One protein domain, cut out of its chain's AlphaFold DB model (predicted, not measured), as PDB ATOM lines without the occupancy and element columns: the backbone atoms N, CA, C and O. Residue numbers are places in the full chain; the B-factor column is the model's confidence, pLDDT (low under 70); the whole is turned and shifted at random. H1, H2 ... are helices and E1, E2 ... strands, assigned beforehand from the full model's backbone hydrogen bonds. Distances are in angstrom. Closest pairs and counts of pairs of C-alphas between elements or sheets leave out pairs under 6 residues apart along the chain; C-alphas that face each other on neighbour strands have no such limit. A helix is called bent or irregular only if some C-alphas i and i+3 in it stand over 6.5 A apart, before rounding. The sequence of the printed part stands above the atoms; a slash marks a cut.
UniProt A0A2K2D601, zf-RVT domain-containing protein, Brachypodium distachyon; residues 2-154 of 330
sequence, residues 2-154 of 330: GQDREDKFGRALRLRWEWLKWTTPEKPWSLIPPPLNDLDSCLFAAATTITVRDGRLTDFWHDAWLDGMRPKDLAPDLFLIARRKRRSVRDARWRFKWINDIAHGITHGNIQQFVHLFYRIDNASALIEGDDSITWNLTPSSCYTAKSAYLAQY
ATOM      1  N   GLY A   2     121.449 158.342  87.320       53.31
ATOM      2  CA  GLY A   2     121.928 158.804  88.645       53.31
ATOM      3  C   GLY A   2     120.898 159.685  89.362       53.31
ATOM      4  O   GLY A   2     120.417 159.305  90.423       53.31
ATOM      5  N   GLN A   3     120.444 160.740  88.675       55.75
ATOM      6  CA  GLN A   3     119.390 161.656  89.137       55.75
ATOM      7  C   GLN A   3     118.099 160.942  89.592       55.75
ATOM      8  O   GLN A   3     117.514 161.290  90.607       55.75
ATOM      9  N   ASP A   4     117.681 159.900  88.863       72.50
ATOM     10  CA  ASP A   4     116.464 159.123  89.165       72.50
ATOM     11  C   ASP A   4     116.586 158.314  90.471       72.50
ATOM     12  O   ASP A   4     115.627 158.188  91.226       72.50
ATOM     13  N   ARG A   5     117.776 157.784  90.789       75.44
ATOM     14  CA  ARG A   5     117.980 157.060  92.056       75.44
ATOM     15  C   ARG A   5     118.003 157.999  93.253       75.44
ATOM     16  O   ARG A   5     117.459 157.646  94.298       75.44
ATOM     17  N   GLU A   6     118.628 159.160  93.096       80.75
ATOM     18  CA  GLU A   6     118.678 160.192  94.130       80.75
ATOM     19  C   GLU A   6     117.282 160.735  94.428       80.75
ATOM     20  O   GLU A   6     116.905 160.808  95.597       80.75
ATOM     21  N   ASP A   7     116.466 160.997  93.403       86.81
ATOM     22  CA  ASP A   7     115.081 161.415  93.621       86.81
ATOM     23  C   ASP A   7     114.239 160.314  94.283       86.81
ATOM     24  O   ASP A   7     113.501 160.596  95.223       86.81
ATOM     25  N   LYS A   8     114.396 159.039  93.896       88.69
ATOM     26  CA  LYS A   8     113.703 157.919  94.565       88.69
ATOM     27  C   LYS A   8     114.076 157.789  96.043       88.69
ATOM     28  O   LYS A   8     113.223 157.489  96.885       88.69
ATOM     29  N   PHE A   9     115.346 158.011  96.374       90.69
ATOM     30  CA  PHE A   9     115.801 158.053  97.760       90.69
ATOM     31  C   PHE A   9     115.232 159.268  98.503       90.69
ATOM     32  O   PHE A   9     114.687 159.120  99.597       90.69
ATOM     33  N   GLY A  10     115.266 160.445  97.875       91.38
ATOM     34  CA  GLY A  10     114.646 161.664  98.388       91.38
ATOM     35  C   GLY A  10     113.152 161.485  98.661       91.38
ATOM     36  O   GLY A  10     112.691 161.819  99.748       91.38
ATOM     37  N   ARG A  11     112.411 160.865  97.734       93.56
ATOM     38  CA  ARG A  11     110.991 160.516  97.880       93.56
ATOM     39  C   ARG A  11     110.758 159.675  99.116       93.56
ATOM     40  O   ARG A  11     109.906 160.028  99.923       93.56
ATOM     41  N   ALA A  12     111.543 158.611  99.302       94.00
ATOM     42  CA  ALA A  12     111.428 157.782 100.493       94.00
ATOM     43  C   ALA A  12     111.539 158.648 101.756       94.00
ATOM     44  O   ALA A  12     110.632 158.608 102.578       94.00
ATOM     45  N   LEU A  13     112.558 159.506 101.870       92.12
ATOM     46  CA  LEU A  13     112.717 160.402 103.021       92.12
ATOM     47  C   LEU A  13     111.562 161.399 103.190       92.12
ATOM     48  O   LEU A  13     111.144 161.641 104.318       92.12
ATOM     49  N   ARG A  14     111.017 161.947 102.100       92.00
ATOM     50  CA  ARG A  14     109.855 162.845 102.157       92.00
ATOM     51  C   ARG A  14     108.617 162.147 102.727       92.00
ATOM     52  O   ARG A  14     107.952 162.719 103.582       92.00
ATOM     53  N   LEU A  15     108.375 160.883 102.365       93.31
ATOM     54  CA  LEU A  15     107.258 160.092 102.908       93.31
ATOM     55  C   LEU A  15     107.347 159.862 104.420       93.31
ATOM     56  O   LEU A  15     106.323 159.700 105.081       93.31
ATOM     57  N   ARG A  16     108.561 159.872 104.985       91.75
ATOM     58  CA  ARG A  16     108.747 159.772 106.437       91.75
ATOM     59  C   ARG A  16     108.051 160.919 107.164       91.75
ATOM     60  O   ARG A  16     107.531 160.703 108.251       91.75
ATOM     61  N   TRP A  17     108.050 162.116 106.583       88.94
ATOM     62  CA  TRP A  17     107.410 163.274 107.195       88.94
ATOM     63  C   TRP A  17     105.896 163.116 107.266       88.94
ATOM     64  O   TRP A  17     105.332 163.424 108.306       88.94
ATOM     65  N   GLU A  18     105.252 162.572 106.227       88.94
ATOM     66  CA  GLU A  18     103.817 162.254 106.293       88.94
ATOM     67  C   GLU A  18     103.531 161.226 107.370       88.94
ATOM     68  O   GLU A  18     102.676 161.468 108.208       88.94
ATOM     69  N   TRP A  19     104.294 160.133 107.424       91.88
ATOM     70  CA  TRP A  19     104.135 159.124 108.473       91.88
ATOM     71  C   TRP A  19     104.227 159.724 109.883       91.88
ATOM     72  O   TRP A  19     103.412 159.446 110.760       91.88
ATOM     73  N   LEU A  20     105.214 160.592 110.087       89.81
ATOM     74  CA  LEU A  20     105.487 161.222 111.367       89.81
ATOM     75  C   LEU A  20     104.385 162.186 111.837       89.81
ATOM     76  O   LEU A  20     104.251 162.373 113.048       89.81
ATOM     77  N   LYS A  21     103.575 162.751 110.928       86.38
ATOM     78  CA  LYS A  21     102.392 163.546 111.306       86.38
ATOM     79  C   LYS A  21     101.374 162.729 112.096       86.38
ATOM     80  O   LYS A  21     100.694 163.282 112.948       86.38
ATOM     81  N   TRP A  22     101.291 161.429 111.826       87.88
ATOM     82  CA  TRP A  22     100.355 160.531 112.495       87.88
ATOM     83  C   TRP A  22     100.916 159.978 113.801       87.88
ATOM     84  O   TRP A  22     100.186 159.840 114.774       87.88
ATOM     85  N   THR A  23     102.211 159.652 113.844       88.12
ATOM     86  CA  THR A  23     102.803 158.977 115.013       88.12
ATOM     87  C   THR A  23     103.355 159.922 116.075       88.12
ATOM     88  O   THR A  23     103.594 159.490 117.197       88.12
ATOM     89  N   THR A  24     103.635 161.172 115.709       85.62
ATOM     90  CA  THR A  24     104.280 162.179 116.575       85.62
ATOM     91  C   THR A  24     103.739 163.591 116.282       85.62
ATOM     92  O   THR A  24     104.508 164.484 115.903       85.62
ATOM     93  N   PRO A  25     102.411 163.807 116.379       80.94
ATOM     94  CA  PRO A  25     101.774 165.084 116.045       80.94
ATOM     95  C   PRO A  25     102.206 166.240 116.964       80.94
ATOM     96  O   PRO A  25     102.159 167.401 116.562       80.94
ATOM     97  N   GLU A  26     102.668 165.943 118.177       82.88
ATOM     98  CA  GLU A  26     103.055 166.913 119.206       82.88
ATOM     99  C   GLU A  26     104.370 167.651 118.918       82.88
ATOM    100  O   GLU A  26     104.714 168.623 119.595       82.88
ATOM    101  N   LYS A  27     105.151 167.189 117.939       83.12
ATOM    102  CA  LYS A  27     106.459 167.776 117.639       83.12
ATOM    103  C   LYS A  27     106.312 169.088 116.858       83.12
ATOM    104  O   LYS A  27     105.552 169.122 115.904       83.12
ATOM    105  N   PRO A  28     107.108 170.140 117.138       77.06
ATOM    106  CA  PRO A  28     106.950 171.452 116.490       77.06
ATOM    107  C   PRO A  28     107.029 171.444 114.957       77.06
ATOM    108  O   PRO A  28     106.412 172.270 114.290       77.06
ATOM    109  N   TRP A  29     107.785 170.505 114.384       75.56
ATOM    110  CA  TRP A  29     107.916 170.361 112.934       75.56
ATOM    111  C   TRP A  29     106.691 169.714 112.270       75.56
ATOM    112  O   TRP A  29     106.612 169.734 111.045       75.56
ATOM    113  N   SER A  30     105.723 169.179 113.028       71.00
ATOM    114  CA  SER A  30     104.474 168.616 112.485       71.00
ATOM    115  C   SER A  30     103.611 169.673 111.784       71.00
ATOM    116  O   SER A  30     102.835 169.350 110.887       71.00
ATOM    117  N   LEU A  31     103.803 170.947 112.145       70.25
ATOM    118  CA  LEU A  31     103.132 172.103 111.550       70.25
ATOM    119  C   LEU A  31     103.731 172.526 110.203       70.25
ATOM    120  O   LEU A  31     103.130 173.332 109.492       70.25
ATOM    121  N   ILE A  32     104.908 172.009 109.842       77.19
ATOM    122  CA  ILE A  32     105.579 172.352 108.591       77.19
ATOM    123  C   ILE A  32     105.139 171.343 107.524       77.19
ATOM    124  O   ILE A  32     105.444 170.153 107.647       77.19
ATOM    125  N   PRO A  33     104.434 171.774 106.461       71.50
ATOM    126  CA  PRO A  33     104.066 170.866 105.389       71.50
ATOM    127  C   PRO A  33     105.341 170.383 104.676       71.50
ATOM    128  O   PRO A  33     106.150 171.209 104.244       71.50
ATOM    129  N   PRO A  34     105.549 169.062 104.540       75.19
ATOM    130  CA  PRO A  34     106.701 168.545 103.821       75.19
ATOM    131  C   PRO A  34     106.596 168.877 102.323       75.19
ATOM    132  O   PRO A  34     105.487 168.969 101.788       75.19
ATOM    133  N   PRO A  35     107.733 169.031 101.623       79.81
ATOM    134  CA  PRO A  35     107.762 169.381 100.206       79.81
ATOM    135  C   PRO A  35     107.432 168.162  99.332       79.81
ATOM    136  O   PRO A  35     108.305 167.614  98.664       79.81
ATOM    137  N   LEU A  36     106.187 167.693  99.379       83.69
ATOM    138  CA  LEU A  36     105.714 166.553  98.595       83.69
ATOM    139  C   LEU A  36     105.163 166.998  97.252       83.69
ATOM    140  O   LEU A  36     104.488 168.021  97.151       83.69
ATOM    141  N   ASN A  37     105.404 166.174  96.240       88.44
ATOM    142  CA  ASN A  37     104.702 166.256  94.967       88.44
ATOM    143  C   ASN A  37     103.563 165.220  94.897       88.44
ATOM    144  O   ASN A  37     103.427 164.358  95.770       88.44
ATOM    145  N   ASP A  38     102.772 165.275  93.827       87.19
ATOM    146  CA  ASP A  38     101.622 164.385  93.640       87.19
ATOM    147  C   ASP A  38     102.004 162.900  93.611       87.19
ATOM    148  O   ASP A  38     101.283 162.060  94.153       87.19
ATOM    149  N   LEU A  39     103.158 162.562  93.025       90.25
ATOM    150  CA  LEU A  39     103.652 161.185  92.983       90.25
ATOM    151  C   LEU A  39     103.993 160.672  94.384       90.25
ATOM    152  O   LEU A  39     103.668 159.532  94.715       90.25
ATOM    153  N   ASP A  40     104.614 161.509  95.215       92.44
ATOM    154  CA  ASP A  40     104.909 161.182  96.604       92.44
ATOM    155  C   ASP A  40     103.597 160.936  97.377       92.44
ATOM    156  O   ASP A  40     103.464 159.920  98.059       92.44
ATOM    157  N   SER A  41     102.585 161.795  97.205       89.50
ATOM    158  CA  SER A  41     101.267 161.622  97.835       89.50
ATOM    159  C   SER A  41     100.525 160.368  97.362       89.50
ATOM    160  O   SER A  41      99.859 159.710  98.160       89.50
ATOM    161  N   CYS A  42     100.606 160.021  96.076       90.94
ATOM    162  CA  CYS A  42     100.025 158.784  95.547       90.94
ATOM    163  C   CYS A  42     100.744 157.543  96.077       90.94
ATOM    164  O   CYS A  42     100.080 156.596  96.492       90.94
ATOM    165  N   LEU A  43     102.079 157.559  96.121       92.88
ATOM    166  CA  LEU A  43     102.856 156.455  96.680       92.88
ATOM    167  C   LEU A  43     102.563 156.260  98.169       92.88
ATOM    168  O   LEU A  43     102.421 155.122  98.607       92.88
ATOM    169  N   PHE A  44     102.466 157.350  98.935       93.19
ATOM    170  CA  PHE A  44     102.112 157.286 100.351       93.19
ATOM    171  C   PHE A  44     100.741 156.646 100.540       93.19
ATOM    172  O   PHE A  44     100.642 155.643 101.233       93.19
ATOM    173  N   ALA A  45      99.725 157.158  99.840       91.62
ATOM    174  CA  ALA A  45      98.363 156.645  99.926       91.62
ATOM    175  C   ALA A  45      98.267 155.158  99.561       91.62
ATOM    176  O   ALA A  45      97.632 154.399 100.279       91.62
ATOM    177  N   ALA A  46      98.947 154.721  98.495       91.69
ATOM    178  CA  ALA A  46      98.977 153.311  98.102       91.69
ATOM    179  C   ALA A  46      99.691 152.409  99.129       91.69
ATOM    180  O   ALA A  46      99.425 151.211  99.209       91.69
ATOM    181  N   ALA A  47     100.619 152.973  99.902       93.56
ATOM    182  CA  ALA A  47     101.407 152.259 100.899       93.56
ATOM    183  C   ALA A  47     100.792 152.283 102.307       93.56
ATOM    184  O   ALA A  47     101.352 151.654 103.208       93.56
ATOM    185  N   THR A  48      99.681 152.990 102.516       94.00
ATOM    186  CA  THR A  48      99.095 153.201 103.843       94.00
ATOM    187  C   THR A  48      97.618 152.868 103.888       94.00
ATOM    188  O   THR A  48      96.891 153.168 102.948       94.00
ATOM    189  N   THR A  49      97.165 152.354 105.023       93.12
ATOM    190  CA  THR A  49      95.741 152.290 105.363       93.12
ATOM    191  C   THR A  49      95.509 153.128 106.609       93.12
ATOM    192  O   THR A  49      96.323 153.107 107.534       93.12
ATOM    193  N   ILE A  50      94.420 153.891 106.629       94.38
ATOM    194  CA  ILE A  50      94.059 154.721 107.778       94.38
ATOM    195  C   ILE A  50      92.838 154.126 108.461       94.38
ATOM    196  O   ILE A  50      91.788 153.944 107.847       94.38
ATOM    197  N   THR A  51      92.989 153.844 109.750       92.44
ATOM    198  CA  THR A  51      91.900 153.398 110.612       92.44
ATOM    199  C   THR A  51      91.324 154.619 111.306       92.44
ATOM    200  O   THR A  51      91.920 155.158 112.245       92.44
ATOM    201  N   VAL A  52      90.156 155.049 110.831       93.50
ATOM    202  CA  VAL A  52      89.426 156.184 111.395       93.50
ATOM    203  C   VAL A  52      88.772 155.775 112.704       93.50
ATOM    204  O   VAL A  52      88.085 154.756 112.770       93.50
ATOM    205  N   ARG A  53      88.947 156.602 113.729       92.62
ATOM    206  CA  ARG A  53      88.170 156.537 114.961       92.62
ATOM    207  C   ARG A  53      87.317 157.781 115.055       92.62
ATOM    208  O   ARG A  53      86.174 157.791 114.597       92.62
ATOM    209  N   ASP A  54      87.896 158.844 115.590       91.31
ATOM    210  CA  ASP A  54      87.190 160.075 115.858       91.31
ATOM    211  C   ASP A  54      87.162 161.000 114.628       91.31
ATOM    212  O   ASP A  54      86.350 161.930 114.591       91.31
ATOM    213  N   GLY A  55      87.997 160.732 113.620       91.75
ATOM    214  CA  GLY A  55      88.010 161.363 112.306       91.75
ATOM    215  C   GLY A  55      88.496 162.806 112.277       91.75
ATOM    216  O   GLY A  55      88.234 163.488 111.284       91.75
ATOM    217  N   ARG A  56      89.121 163.318 113.346       91.38
ATOM    218  CA  ARG A  56      89.628 164.703 113.381       91.38
ATOM    219  C   ARG A  56      90.907 164.882 112.581       91.38
ATOM    220  O   ARG A  56      91.078 165.936 111.971       91.38
ATOM    221  N   LEU A  57      91.794 163.891 112.627       89.50
ATOM    222  CA  LEU A  57      93.111 163.959 111.999       89.50
ATOM    223  C   LEU A  57      93.038 163.597 110.513       89.50
ATOM    224  O   LEU A  57      93.754 164.178 109.704       89.50
ATOM    225  N   THR A  58      92.140 162.676 110.164       92.12
ATOM    226  CA  THR A  58      92.001 162.139 108.807       92.12
ATOM    227  C   THR A  58      91.346 163.135 107.844       92.12
ATOM    228  O   THR A  58      90.230 163.599 108.094       92.12
ATOM    229  N   ASP A  59      91.984 163.423 106.707       93.94
ATOM    230  CA  ASP A  59      91.423 164.217 105.609       93.94
ATOM    231  C   ASP A  59      90.458 163.392 104.750       93.94
ATOM    232  O   ASP A  59      90.761 162.307 104.264       93.94
ATOM    233  N   PHE A  60      89.279 163.946 104.492       95.31
ATOM    234  CA  PHE A  60      88.223 163.253 103.773       95.31
ATOM    235  C   PHE A  60      88.625 162.855 102.351       95.31
ATOM    236  O   PHE A  60      88.304 161.748 101.943       95.31
ATOM    237  N   TRP A  61      89.302 163.715 101.584       94.94
ATOM    238  CA  TRP A  61      89.581 163.445 100.169       94.94
ATOM    239  C   TRP A  61      90.965 162.847  99.923       94.94
ATOM    240  O   TRP A  61      91.146 162.133  98.935       94.94
ATOM    241  N   HIS A  62      91.949 163.173 100.762       92.31
ATOM    242  CA  HIS A  62      93.362 162.889 100.501       92.31
ATOM    243  C   HIS A  62      93.888 161.639 101.200       92.31
ATOM    244  O   HIS A  62      94.913 161.121 100.753       92.31
ATOM    245  N   ASP A  63      93.191 161.139 102.217       92.94
ATOM    246  CA  ASP A  63      93.645 160.017 103.028       92.94
ATOM    247  C   ASP A  63      92.945 158.703 102.663       92.94
ATOM    248  O   ASP A  63      91.778 158.672 102.270       92.94
ATOM    249  N   ALA A  64      93.688 157.598 102.758       92.00
ATOM    250  CA  ALA A  64      93.271 156.255 102.360       92.00
ATOM    251  C   ALA A  64      92.447 155.554 103.457       92.00
ATOM    252  O   ALA A  64      92.840 154.522 104.003       92.00
ATOM    253  N   TRP A  65      91.320 156.163 103.822       93.06
ATOM    254  CA  TRP A  65      90.508 155.751 104.969       93.06
ATOM    255  C   TRP A  65      89.274 154.915 104.608       93.06
ATOM    256  O   TRP A  65      88.642 154.339 105.492       93.06
ATOM    257  N   LEU A  66      88.931 154.823 103.320       92.19
ATOM    258  CA  LEU A  66      87.774 154.074 102.839       92.19
ATOM    259  C   LEU A  66      88.246 152.790 102.152       92.19
ATOM    260  O   LEU A  66      88.596 152.808 100.974       92.19
ATOM    261  N   ASP A  67      88.312 151.692 102.908       87.62
ATOM    262  CA  ASP A  67      88.876 150.401 102.472       87.62
ATOM    263  C   ASP A  67      90.321 150.506 101.946       87.62
ATOM    264  O   ASP A  67      90.693 149.861 100.966       87.62
ATOM    265  N   GLY A  68      91.139 151.373 102.554       87.75
ATOM    266  CA  GLY A  68      92.506 151.635 102.086       87.75
ATOM    267  C   GLY A  68      92.578 152.446 100.786       87.75
ATOM    268  O   GLY A  68      93.634 152.507 100.161       87.75
ATOM    269  N   MET A  69      91.480 153.080 100.365       90.81
ATOM    270  CA  MET A  69      91.435 153.970  99.205       90.81
ATOM    271  C   MET A  69      91.054 155.391  99.606       90.81
ATOM    272  O   MET A  69      90.359 155.628 100.598       90.81
ATOM    273  N   ARG A  70      91.514 156.357  98.806       94.00
ATOM    274  CA  ARG A  70      91.143 157.763  98.969       94.00
ATOM    275  C   ARG A  70      89.819 158.028  98.260       94.00
ATOM    276  O   ARG A  70      89.674 157.639  97.098       94.00
ATOM    277  N   PRO A  71      88.890 158.785  98.857       95.19
ATOM    278  CA  PRO A  71      87.660 159.182  98.174       95.19
ATOM    279  C   PRO A  71      87.873 159.891  96.831       95.19
ATOM    280  O   PRO A  71      87.072 159.704  95.920       95.19
ATOM    281  N   LYS A  72      88.976 160.635  96.655       94.56
ATOM    282  CA  LYS A  72      89.293 161.276  95.367       94.56
ATOM    283  C   LYS A  72      89.716 160.296  94.268       94.56
ATOM    284  O   LYS A  72      89.598 160.637  93.099       94.56
ATOM    285  N   ASP A  73      90.207 159.109  94.630       93.25
ATOM    286  CA  ASP A  73      90.551 158.059  93.662       93.25
ATOM    287  C   ASP A  73      89.304 157.262  93.258       93.25
ATOM    288  O   ASP A  73      89.192 156.811  92.123       93.25
ATOM    289  N   LEU A  74      88.348 157.117  94.182       93.00
ATOM    290  CA  LEU A  74      87.059 156.460  93.940       93.00
ATOM    291  C   LEU A  74      86.094 157.329  93.125       93.00
ATOM    292  O   LEU A  74      85.296 156.811  92.347       93.00
ATOM    293  N   ALA A  75      86.140 158.643  93.337       94.69
ATOM    294  CA  ALA A  75      85.236 159.606  92.726       94.69
ATOM    295  C   ALA A  75      85.987 160.878  92.277       94.69
ATOM    296  O   ALA A  75      85.809 161.950  92.872       94.69
ATOM    297  N   PRO A  76      86.851 160.778  91.249       95.25
ATOM    298  CA  PRO A  76      87.680 161.895  90.799       95.25
ATOM    299  C   PRO A  76      86.860 163.089  90.296       95.25
ATOM    300  O   PRO A  76      87.206 164.233  90.598       95.25
ATOM    301  N   ASP A  77      85.737 162.861  89.612       94.62
ATOM    302  CA  ASP A  77      84.910 163.950  89.078       94.62
ATOM    303  C   ASP A  77      84.189 164.705  90.196       94.62
ATOM    304  O   ASP A  77      84.032 165.926  90.128       94.62
ATOM    305  N   LEU A  78      83.814 164.006  91.274       94.75
ATOM    306  CA  LEU A  78      83.261 164.649  92.469       94.75
ATOM    307  C   LEU A  78      84.312 165.476  93.208       94.75
ATOM    308  O   LEU A  78      84.017 166.566  93.695       94.75
ATOM    309  N   PHE A  79      85.551 164.987  93.273       94.88
ATOM    310  CA  PHE A  79      86.651 165.743  93.863       94.88
ATOM    311  C   PHE A  79      86.948 167.033  93.084       94.88
ATOM    312  O   PHE A  79      87.285 168.056  93.687       94.88
ATOM    313  N   LEU A  80      86.803 167.021  91.754       93.06
ATOM    314  CA  LEU A  80      87.000 168.213  90.923       93.06
ATOM    315  C   LEU A  80      85.986 169.317  91.242       93.06
ATOM    316  O   LEU A  80      86.393 170.475  91.368       93.06
ATOM    317  N   ILE A  81      84.712 168.962  91.435       93.81
ATOM    318  CA  ILE A  81      83.627 169.911  91.741       93.81
ATOM    319  C   ILE A  81      83.535 170.292  93.228       93.81
ATOM    320  O   ILE A  81      82.841 171.250  93.571       93.81
ATOM    321  N   ALA A  82      84.210 169.562  94.121       93.19
ATOM    322  CA  ALA A  82      84.152 169.810  95.557       93.19
ATOM    323  C   ALA A  82      84.695 171.202  95.918       93.19
ATOM    324  O   ALA A  82      85.869 171.516  95.700       93.19
ATOM    325  N   ARG A  83      83.853 172.026  96.557       91.75
ATOM    326  CA  ARG A  83      84.221 173.382  97.006       91.75
ATOM    327  C   ARG A  83      85.302 173.378  98.083       91.75
ATOM    328  O   ARG A  83      86.121 174.293  98.139       91.75
ATOM    329  N   ARG A  84      85.289 172.378  98.969       91.81
ATOM    330  CA  ARG A  84      86.268 172.217 100.050       91.81
ATOM    331  C   ARG A  84      86.962 170.874  99.914       91.81
ATOM    332  O   ARG A  84      86.375 169.829 100.169       91.81
ATOM    333  N   LYS A  85      88.232 170.929  99.520       92.38
ATOM    334  CA  LYS A  85      89.061 169.742  99.276       92.38
ATOM    335  C   LYS A  85      89.831 169.282 100.510       92.38
ATOM    336  O   LYS A  85      90.284 168.149 100.533       92.38
ATOM    337  N   ARG A  86      89.966 170.146 101.522       91.31
ATOM    338  CA  ARG A  86      90.595 169.824 102.806       91.31
ATOM    339  C   ARG A  86      89.570 169.944 103.920       91.31
ATOM    340  O   ARG A  86      89.180 171.055 104.284       91.31
ATOM    341  N   ARG A  87      89.077 168.806 104.392       93.44
ATOM    342  CA  ARG A  87      88.061 168.700 105.444       93.44
ATOM    343  C   ARG A  87      88.312 167.406 106.203       93.44
ATOM    344  O   ARG A  87      88.556 166.391 105.567       93.44
ATOM    345  N   SER A  88      88.204 167.438 107.527       95.12
ATOM    346  CA  SER A  88      88.316 166.225 108.342       95.12
ATOM    347  C   SER A  88      87.171 165.244 108.044       95.12
ATOM    348  O   SER A  88      86.058 165.664 107.701       95.12
ATOM    349  N   VAL A  89      87.403 163.939 108.203       95.06
ATOM    350  CA  VAL A  89      86.353 162.912 108.057       95.06
ATOM    351  C   VAL A  89      85.210 163.157 109.043       95.06
ATOM    352  O   VAL A  89      84.038 163.034 108.670       95.06
ATOM    353  N   ARG A  90      85.521 163.600 110.269       94.44
ATOM    354  CA  ARG A  90      84.521 164.002 111.266       94.44
ATOM    355  C   ARG A  90      83.587 165.076 110.728       94.44
ATOM    356  O   ARG A  90      82.366 164.913 110.749       94.44
ATOM    357  N   ASP A  91      84.153 166.180 110.250       94.56
ATOM    358  CA  ASP A  91      83.363 167.315 109.781       94.56
ATOM    359  C   ASP A  91      82.631 167.007 108.482       94.56
ATOM    360  O   ASP A  91      81.585 167.599 108.226       94.56
ATOM    361  N   ALA A  92      83.192 166.133 107.648       93.94
ATOM    362  CA  ALA A  92      82.596 165.684 106.402       93.94
ATOM    363  C   ALA A  92      81.338 164.846 106.656       93.94
ATOM    364  O   ALA A  92      80.288 165.137 106.076       93.94
ATOM    365  N   ARG A  93      81.420 163.851 107.551       92.06
ATOM    366  CA  ARG A  93      80.295 162.961 107.889       92.06
ATOM    367  C   ARG A  93      79.229 163.659 108.731       92.06
ATOM    368  O   ARG A  93      78.049 163.340 108.593       92.06
ATOM    369  N   TRP A  94      79.599 164.647 109.550       91.56
ATOM    370  CA  TRP A  94      78.635 165.393 110.360       91.56
ATOM    371  C   TRP A  94      77.555 166.055 109.497       91.56
ATOM    372  O   TRP A  94      77.836 166.985 108.736       91.56
ATOM    373  N   ARG A  95      76.304 165.595 109.645       88.69
ATOM    374  CA  ARG A  95      75.139 166.051 108.861       88.69
ATOM    375  C   ARG A  95      75.398 166.048 107.346       88.69
ATOM    376  O   ARG A  95      74.950 166.956 106.651       88.69
ATOM    377  N   PHE A  96      76.164 165.069 106.857       90.62
ATOM    378  CA  PHE A  96      76.490 164.906 105.436       90.62
ATOM    379  C   PHE A  96      77.072 166.168 104.773       90.62
ATOM    380  O   PHE A  96      76.824 166.447 103.600       90.62
ATOM    381  N   LYS A  97      77.868 166.959 105.504       93.25
ATOM    382  CA  LYS A  97      78.459 168.209 104.993       93.25
ATOM    383  C   LYS A  97      79.297 168.024 103.726       93.25
ATOM    384  O   LYS A  97      79.384 168.968 102.947       93.25
ATOM    385  N   TRP A  98      79.885 166.848 103.504       93.19
ATOM    386  CA  TRP A  98      80.604 166.551 102.261       93.19
ATOM    387  C   TRP A  98      79.695 166.584 101.022       93.19
ATOM    388  O   TRP A  98      80.143 167.002  99.959       93.19
ATOM    389  N   ILE A  99      78.409 166.235 101.161       93.19
ATOM    390  CA  ILE A  99      77.422 166.327 100.074       93.19
ATOM    391  C   ILE A  99      77.175 167.796  99.726       93.19
ATOM    392  O   ILE A  99      77.158 168.162  98.554       93.19
ATOM    393  N   ASN A 100      77.083 168.672 100.731       92.06
ATOM    394  CA  ASN A 100      76.937 170.115 100.506       92.06
ATOM    395  C   ASN A 100      78.138 170.716  99.759       92.06
ATOM    396  O   ASN A 100      77.981 171.697  99.034       92.06
ATOM    397  N   ASP A 101      79.332 170.134  99.914       90.88
ATOM    398  CA  ASP A 101      80.529 170.597  99.209       90.88
ATOM    399  C   ASP A 101      80.482 170.291  97.699       90.88
ATOM    400  O   ASP A 101      81.177 170.971  96.943       90.88
ATOM    401  N   ILE A 102      79.659 169.328  97.261       92.81
ATOM    402  CA  ILE A 102      79.511 168.905  95.854       92.81
ATOM    403  C   ILE A 102      78.119 169.182  95.259       92.81
ATOM    404  O   ILE A 102      77.945 169.068  94.049       92.81
ATOM    405  N   ALA A 103      77.136 169.575  96.076       86.25
ATOM    406  CA  ALA A 103      75.713 169.621  95.718       86.25
ATOM    407  C   ALA A 103      75.389 170.411  94.437       86.25
ATOM    408  O   ALA A 103      74.498 170.027  93.687       86.25
ATOM    409  N   HIS A 104      76.118 171.495  94.157       84.69
ATOM    410  CA  HIS A 104      75.872 172.348  92.987       84.69
ATOM    411  C   HIS A 104      76.507 171.841  91.682       84.69
ATOM    412  O   HIS A 104      76.266 172.430  90.634       84.69
ATOM    413  N   GLY A 105      77.336 170.792  91.733       85.19
ATOM    414  CA  GLY A 105      78.062 170.258  90.575       85.19
ATOM    415  C   GLY A 105      77.653 168.841  90.167       85.19
ATOM    416  O   GLY A 105      78.296 168.250  89.297       85.19
ATOM    417  N   ILE A 106      76.625 168.267  90.800       89.00
ATOM    418  CA  ILE A 106      76.143 166.926  90.458       89.00
ATOM    419  C   ILE A 106      75.419 166.983  89.107       89.00
ATOM    420  O   ILE A 106      74.504 167.776  88.902       89.00
ATOM    421  N   THR A 107      75.837 166.125  88.183       91.88
ATOM    422  CA  THR A 107      75.296 166.003  86.824       91.88
ATOM    423  C   THR A 107      75.069 164.530  86.487       91.88
ATOM    424  O   THR A 107      75.549 163.640  87.190       91.88
ATOM    425  N   HIS A 108      74.398 164.243  85.368       88.25
ATOM    426  CA  HIS A 108      74.275 162.868  84.869       88.25
ATOM    427  C   HIS A 108      75.647 162.189  84.663       88.25
ATOM    428  O   HIS A 108      75.763 160.979  84.818       88.25
ATOM    429  N   GLY A 109      76.701 162.958  84.361       90.00
ATOM    430  CA  GLY A 109      78.045 162.421  84.125       90.00
ATOM    431  C   GLY A 109      78.747 161.889  85.379       90.00
ATOM    432  O   GLY A 109      79.540 160.962  85.272       90.00
ATOM    433  N   ASN A 110      78.444 162.425  86.567       92.44
ATOM    434  CA  ASN A 110      79.132 162.062  87.816       92.44
ATOM    435  C   ASN A 110      78.214 161.410  88.868       92.44
ATOM    436  O   ASN A 110      78.687 161.001  89.930       92.44
ATOM    437  N   ILE A 111      76.919 161.242  88.568       92.94
ATOM    438  CA  ILE A 111      75.944 160.652  89.497       92.94
ATOM    439  C   ILE A 111      76.312 159.222  89.917       92.94
ATOM    440  O   ILE A 111      76.099 158.845  91.066       92.94
ATOM    441  N   GLN A 112      76.927 158.434  89.028       94.69
ATOM    442  CA  GLN A 112      77.388 157.081  89.357       94.69
ATOM    443  C   GLN A 112      78.492 157.101  90.420       94.69
ATOM    444  O   GLN A 112      78.427 156.339  91.385       94.69
ATOM    445  N   GLN A 113      79.467 158.011  90.290       94.88
ATOM    446  CA  GLN A 113      80.498 158.204  91.312       94.88
ATOM    447  C   GLN A 113      79.878 158.658  92.634       94.88
ATOM    448  O   GLN A 113      80.306 158.203  93.691       94.88
ATOM    449  N   PHE A 114      78.853 159.519  92.588       95.06
ATOM    450  CA  PHE A 114      78.152 159.976  93.790       95.06
ATOM    451  C   PHE A 114      77.488 158.819  94.527       95.06
ATOM    452  O   PHE A 114      77.744 158.637  95.716       95.06
ATOM    453  N   VAL A 115      76.691 158.011  93.827       94.44
ATOM    454  CA  VAL A 115      76.010 156.854  94.421       94.44
ATOM    455  C   VAL A 115      77.029 155.861  94.983       94.44
ATOM    456  O   VAL A 115      76.864 155.388  96.106       94.44
ATOM    457  N   HIS A 116      78.110 155.589  94.246       94.56
ATOM    458  CA  HIS A 116      79.160 154.678  94.698       94.56
ATOM    459  C   HIS A 116      79.865 155.176  95.966       94.56
ATOM    460  O   HIS A 116      80.019 154.424  96.931       94.56
ATOM    461  N   LEU A 117      80.268 156.450  95.987       94.88
ATOM    462  CA  LEU A 117      80.942 157.049  97.134       94.88
ATOM    463  C   LEU A 117      80.006 157.147  98.345       94.88
ATOM    464  O   LEU A 117      80.413 156.808  99.453       94.88
ATOM    465  N   PHE A 118      78.752 157.557  98.133       94.31
ATOM    466  CA  PHE A 118      77.736 157.619  99.181       94.31
ATOM    467  C   PHE A 118      77.542 156.250  99.833       94.31
ATOM    468  O   PHE A 118      77.663 156.138 101.050       94.31
ATOM    469  N   TYR A 119      77.333 155.205  99.027       94.00
ATOM    470  CA  TYR A 119      77.151 153.843  99.522       94.00
ATOM    471  C   TYR A 119      78.352 153.364 100.342       94.00
ATOM    472  O   TYR A 119      78.182 152.806 101.423       94.00
ATOM    473  N   ARG A 120      79.581 153.609  99.871       94.06
ATOM    474  CA  ARG A 120      80.787 153.233 100.621       94.06
ATOM    475  C   ARG A 120      80.896 153.970 101.958       94.06
ATOM    476  O   ARG A 120      81.226 153.345 102.957       94.06
ATOM    477  N   ILE A 121      80.607 155.272 101.999       93.06
ATOM    478  CA  ILE A 121      80.669 156.071 103.238       93.06
ATOM    479  C   ILE A 121      79.580 155.656 104.235       93.06
ATOM    480  O   ILE A 121      79.827 155.663 105.442       93.06
ATOM    481  N   ASP A 122      78.390 155.318 103.744       90.44
ATOM    482  CA  ASP A 122      77.268 154.874 104.574       90.44
ATOM    483  C   ASP A 122      77.556 153.512 105.225       90.44
ATOM    484  O   ASP A 122      77.307 153.323 106.413       90.44
ATOM    485  N   ASN A 123      78.204 152.606 104.485       90.25
ATOM    486  CA  ASN A 123      78.648 151.307 104.998       90.25
ATOM    487  C   ASN A 123      79.966 151.359 105.792       90.25
ATOM    488  O   ASN A 123      80.356 150.362 106.400       90.25
ATOM    489  N   ALA A 124      80.673 152.492 105.801       88.81
ATOM    490  CA  ALA A 124      81.893 152.642 106.585       88.81
ATOM    491  C   ALA A 124      81.569 152.693 108.084       88.81
ATOM    492  O   ALA A 124      80.616 153.362 108.502       88.81
ATOM    493  N   SER A 125      82.413 152.060 108.905       85.12
ATOM    494  CA  SER A 125      82.250 151.986 110.362       85.12
ATOM    495  C   SER A 125      81.911 153.344 110.985       85.12
ATOM    496  O   SER A 125      82.435 154.383 110.570       85.12
ATOM    497  N   ALA A 126      81.012 153.344 111.971       88.00
ATOM    498  CA  ALA A 126      80.641 154.555 112.693       88.00
ATOM    499  C   ALA A 126      81.868 155.186 113.373       88.00
ATOM    500  O   ALA A 126      82.774 154.478 113.812       88.00
ATOM    501  N   LEU A 127      81.886 156.520 113.458       90.69
ATOM    502  CA  LEU A 127      82.943 157.228 114.178       90.69
ATOM    503  C   LEU A 127      82.796 156.966 115.679       90.69
ATOM    504  O   LEU A 127      81.703 157.105 116.230       90.69
ATOM    505  N   ILE A 128      83.904 156.613 116.319       91.81
ATOM    506  CA  ILE A 128      83.990 156.321 117.754       91.81
ATOM    507  C   ILE A 128      85.018 157.241 118.408       91.81
ATOM    508  O   ILE A 128      85.866 157.814 117.729       91.81
ATOM    509  N   GLU A 129      84.955 157.405 119.728       91.50
ATOM    510  CA  GLU A 129      85.974 158.172 120.448       91.50
ATOM    511  C   GLU A 129      87.351 157.486 120.387       91.50
ATOM    512  O   GLU A 129      87.456 156.258 120.444       91.50
ATOM    513  N   GLY A 130      88.412 158.291 120.288       90.38
ATOM    514  CA  GLY A 130      89.811 157.849 120.287       90.38
ATOM    515  C   GLY A 130      90.600 158.319 119.064       90.38
ATOM    516  O   GLY A 130      90.032 158.705 118.052       90.38
ATOM    517  N   ASP A 131      91.924 158.266 119.129       90.12
ATOM    518  CA  ASP A 131      92.748 158.834 118.055       90.12
ATOM    519  C   ASP A 131      92.728 157.984 116.777       90.12
ATOM    520  O   ASP A 131      92.783 156.749 116.830       90.12
ATOM    521  N   ASP A 132      92.668 158.659 115.626       93.31
ATOM    522  CA  ASP A 132      92.874 158.034 114.320       93.31
ATOM    523  C   ASP A 132      94.282 157.416 114.251       93.31
ATOM    524  O   ASP A 132      95.233 157.905 114.863       93.31
ATOM    525  N   SER A 133      94.436 156.338 113.482       92.69
ATOM    526  CA  SER A 133      95.722 155.641 113.361       92.69
ATOM    527  C   SER A 133      96.045 155.283 111.917       92.69
ATOM    528  O   SER A 133      95.153 155.150 111.080       92.69
ATOM    529  N   ILE A 134      97.334 155.118 111.630       94.50
ATOM    530  CA  ILE A 134      97.843 154.787 110.300       94.50
ATOM    531  C   ILE A 134      98.656 153.495 110.347       94.50
ATOM    532  O   ILE A 134      99.409 153.250 111.291       94.50
ATOM    533  N   THR A 135      98.533 152.678 109.305       94.81
ATOM    534  CA  THR A 135      99.331 151.466 109.109       94.81
ATOM    535  C   THR A 135     100.118 151.557 107.815       94.81
ATOM    536  O   THR A 135      99.603 151.992 106.787       94.81
ATOM    537  N   TRP A 136     101.380 151.134 107.852       95.94
ATOM    538  CA  TRP A 136     102.235 151.037 106.675       95.94
ATOM    539  C   TRP A 136     102.189 149.623 106.098       95.94
ATOM    540  O   TRP A 136     102.740 148.686 106.670       95.94
ATOM    541  N   ASN A 137     101.577 149.465 104.930       93.94
ATOM    542  CA  ASN A 137     101.221 148.163 104.363       93.94
ATOM    543  C   ASN A 137     102.417 147.409 103.748       93.94
ATOM    544  O   ASN A 137     102.295 146.251 103.358       93.94
ATOM    545  N   LEU A 138     103.584 148.053 103.641       93.56
ATOM    546  CA  LEU A 138     104.774 147.483 102.994       93.56
ATOM    547  C   LEU A 138     105.762 146.840 103.980       93.56
ATOM    548  O   LEU A 138     106.864 146.450 103.579       93.56
ATOM    549  N   THR A 139     105.417 146.761 105.265       94.12
ATOM    550  CA  THR A 139     106.231 146.089 106.284       94.12
ATOM    551  C   THR A 139     105.361 145.196 107.172       94.12
ATOM    552  O   THR A 139     104.249 145.578 107.522       94.12
ATOM    553  N   PRO A 140     105.865 144.026 107.617       91.81
ATOM    554  CA  PRO A 140     105.126 143.174 108.555       91.81
ATOM    555  C   PRO A 140     104.866 143.841 109.910       91.81
ATOM    556  O   PRO A 140     103.889 143.533 110.580       91.81
ATOM    557  N   SER A 141     105.736 144.772 110.316       92.88
ATOM    558  CA  SER A 141     105.573 145.546 111.548       92.88
ATOM    559  C   SER A 141     104.503 146.633 111.448       92.88
ATOM    560  O   SER A 141     104.272 147.321 112.435       92.88
ATOM    561  N   SER A 142     103.888 146.832 110.276       94.06
ATOM    562  CA  SER A 142     102.945 147.925 109.997       94.06
ATOM    563  C   SER A 142     103.517 149.331 110.227       94.06
ATOM    564  O   SER A 142     102.774 150.310 110.248       94.06
ATOM    565  N   CYS A 143     104.841 149.449 110.367       94.50
ATOM    566  CA  CYS A 143     105.547 150.701 110.611       94.50
ATOM    567  C   CYS A 143     106.350 151.119 109.384       94.50
ATOM    568  O   CYS A 143     107.039 150.308 108.752       94.50
ATOM    569  N   TYR A 144     106.326 152.415 109.091       95.25
ATOM    570  CA  TYR A 144     107.107 152.986 108.006       95.25
ATOM    571  C   TYR A 144     108.612 152.735 108.183       95.25
ATOM    572  O   TYR A 144     109.194 152.939 109.250       95.25
ATOM    573  N   THR A 145     109.276 152.378 107.080       95.44
ATOM    574  CA  THR A 145     110.739 152.446 106.974       95.44
ATOM    575  C   THR A 145     111.144 153.054 105.636       95.44
ATOM    576  O   THR A 145     110.598 152.683 104.592       95.44
ATOM    577  N   ALA A 146     112.170 153.912 105.635       93.88
ATOM    578  CA  ALA A 146     112.701 154.497 104.400       93.88
ATOM    579  C   ALA A 146     113.148 153.423 103.396       93.88
ATOM    580  O   ALA A 146     112.956 153.576 102.193       93.88
ATOM    581  N   LYS A 147     113.660 152.286 103.890       92.94
ATOM    582  CA  LYS A 147     114.006 151.122 103.065       92.94
ATOM    583  C   LYS A 147     112.789 150.564 102.322       92.94
ATOM    584  O   LYS A 147     112.875 150.355 101.116       92.94
ATOM    585  N   SER A 148     111.671 150.324 103.011       94.56
ATOM    586  CA  SER A 148     110.455 149.794 102.372       94.56
ATOM    587  C   SER A 148     109.863 150.769 101.347       94.56
ATOM    588  O   SER A 148     109.578 150.358 100.227       94.56
ATOM    589  N   ALA A 149     109.797 152.067 101.669       94.00
ATOM    590  CA  ALA A 149     109.343 153.111 100.747       94.00
ATOM    591  C   ALA A 149     110.256 153.254  99.517       94.00
ATOM    592  O   ALA A 149     109.790 153.459  98.397       94.00
ATOM    593  N   TYR A 150     111.572 153.125  99.704       93.06
ATOM    594  CA  TYR A 150     112.527 153.119  98.600       93.06
ATOM    595  C   TYR A 150     112.328 151.904  97.689       93.06
ATOM    596  O   TYR A 150     112.280 152.051  96.473       93.06
ATOM    597  N   LEU A 151     112.177 150.707  98.265       91.06
ATOM    598  CA  LEU A 151     112.004 149.470  97.500       91.06
ATOM    599  C   LEU A 151     110.657 149.395  96.768       91.06
ATOM    600  O   LEU A 151     110.616 148.839  95.671       91.06
ATOM    601  N   ALA A 152     109.591 149.978  97.322       91.50
ATOM    602  CA  ALA A 152     108.270 150.027  96.691       91.50
ATOM    603  C   ALA A 152     108.289 150.709  95.320       91.50
ATOM    604  O   ALA A 152     107.618 150.274  94.394       91.50
ATOM    605  N   GLN A 153     109.158 151.704  95.141       91.50
ATOM    606  CA  GLN A 153     109.341 152.410  93.866       91.50
ATOM    607  C   GLN A 153     109.979 151.545  92.767       91.50
ATOM    608  O   GLN A 153     110.113 151.990  91.628       91.50
ATOM    609  N   TYR A 154     110.411 150.329  93.109       86.62
ATOM    610  CA  TYR A 154     110.915 149.331  92.171       86.62
ATOM    611  C   TYR A 154     109.970 148.133  92.016       86.62
ATOM    612  O   TYR A 154     110.314 147.190  91.301       86.62
TER     613      TYR A 154
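Overview. This is residues 2 to 154 of the 330 residues of the protein "zf-RVT domain-containing protein" of Brachypodium distachyon (UniProt A0A2K2D601). Two groups of helices stand at opposite ends of the longest axis, joined across the middle by the long loop of residues 52 to 70 and by a small sheet of two short strands, E1 and E2, which adjoins the first group. In that group the long helix H1 is crossed by H3 and H8, with little H2 near its last residues; the other group holds H6 and H7 near each other, with the short H4 and H5. The printed part has 153 residues with eight named helices and two named strands, in the order H1 H2 H3 E1 H4 H5 H6 H7 E2 H8; the strands are antiparallel and the class is mostly helix. The whole is compact, with a radius of gyration of the C-alphas of 16.4 A and spans of 48 by 36 by 29 A.

Arrangement. E1, residues 48 to 51, and E2, residues 133 to 136, are antiparallel neighbours at 155 degrees, with N 49 and O 135 at 3.0 A and N 135 and O 49 at 2.9 A, within hydrogen-bond range. The closest C-alphas of E2 and H1, residues 2 to 23, are those of Ile 134 and Trp 22, 6.6 A apart. H1 touches H8, residues 146 to 152, with its residues 8 to 16 alone, at a steep tilt of 63 degrees, opposite ways; the closest C-alphas, of Ala 12 and Ala 149, are 5.1 A apart. With residues 11 to 18 alone H1 touches H3, residues 38 to 47, at a steep tilt of 60 degrees, the same way, closest at the C-alphas of Arg 11 and Asp 40, 6.2 A. H2, residues 28 to 31, is close to H1 but not clearly touching, with the C-alphas of Ser 30 and Lys 21 closest at 5.6 A. In the other group H5, residues 76 to 81, is the hub, touching three helices. It touches H6, residues 89 to 105, about perpendicular at 75 degrees, closest at the C-alphas of Ile 81 and Gly 105, 5.7 A. It only just touches H7, residues 111 to 123, with 3 pairs of C-alphas within 8 A, the closest being Leu 78 and Phe 114 at 7.0 A. H4, residues 71 to 74, touches H5 only at the corner, and only just, with 3 pairs; its C-alpha of Lys 72 is 5.4 A from that of Phe 79. H1 and H7 are apart. Every O i to N i+4 pair is within hydrogen-bond range in H3, H5, H7 and H8; H1 has 15 of 18 and H6 4 of 13, with 9 of 14 O i to N i+3 pairs, while H2 and H4 are too short for an O i to N i+4 pair.

Along the chain. H1 starts at C-alpha 2, (121.928, 158.804, 88.645), and measures 32.6 A. H3 measures 14.1 A, H7 18.3 A and H6 20.7 A; H6 is irregular, with C-alphas 95 and 98 8.6 A apart and a kink of 78 degrees near residue 96. E1 begins at C-alpha 48, (99.095, 153.201, 103.843), and H8 ends at C-alpha 152, (108.270, 150.027, 96.691).

Size, cuts and confidence. The C-alphas farthest apart, of Gly 2 and Arg 95, are 51.5 A apart. The printed part has no cut, and E1 to H4 is the long link, with 19 residues. Mean pLDDT of the printed part is 90.1; residues 2 to 3 are under 70.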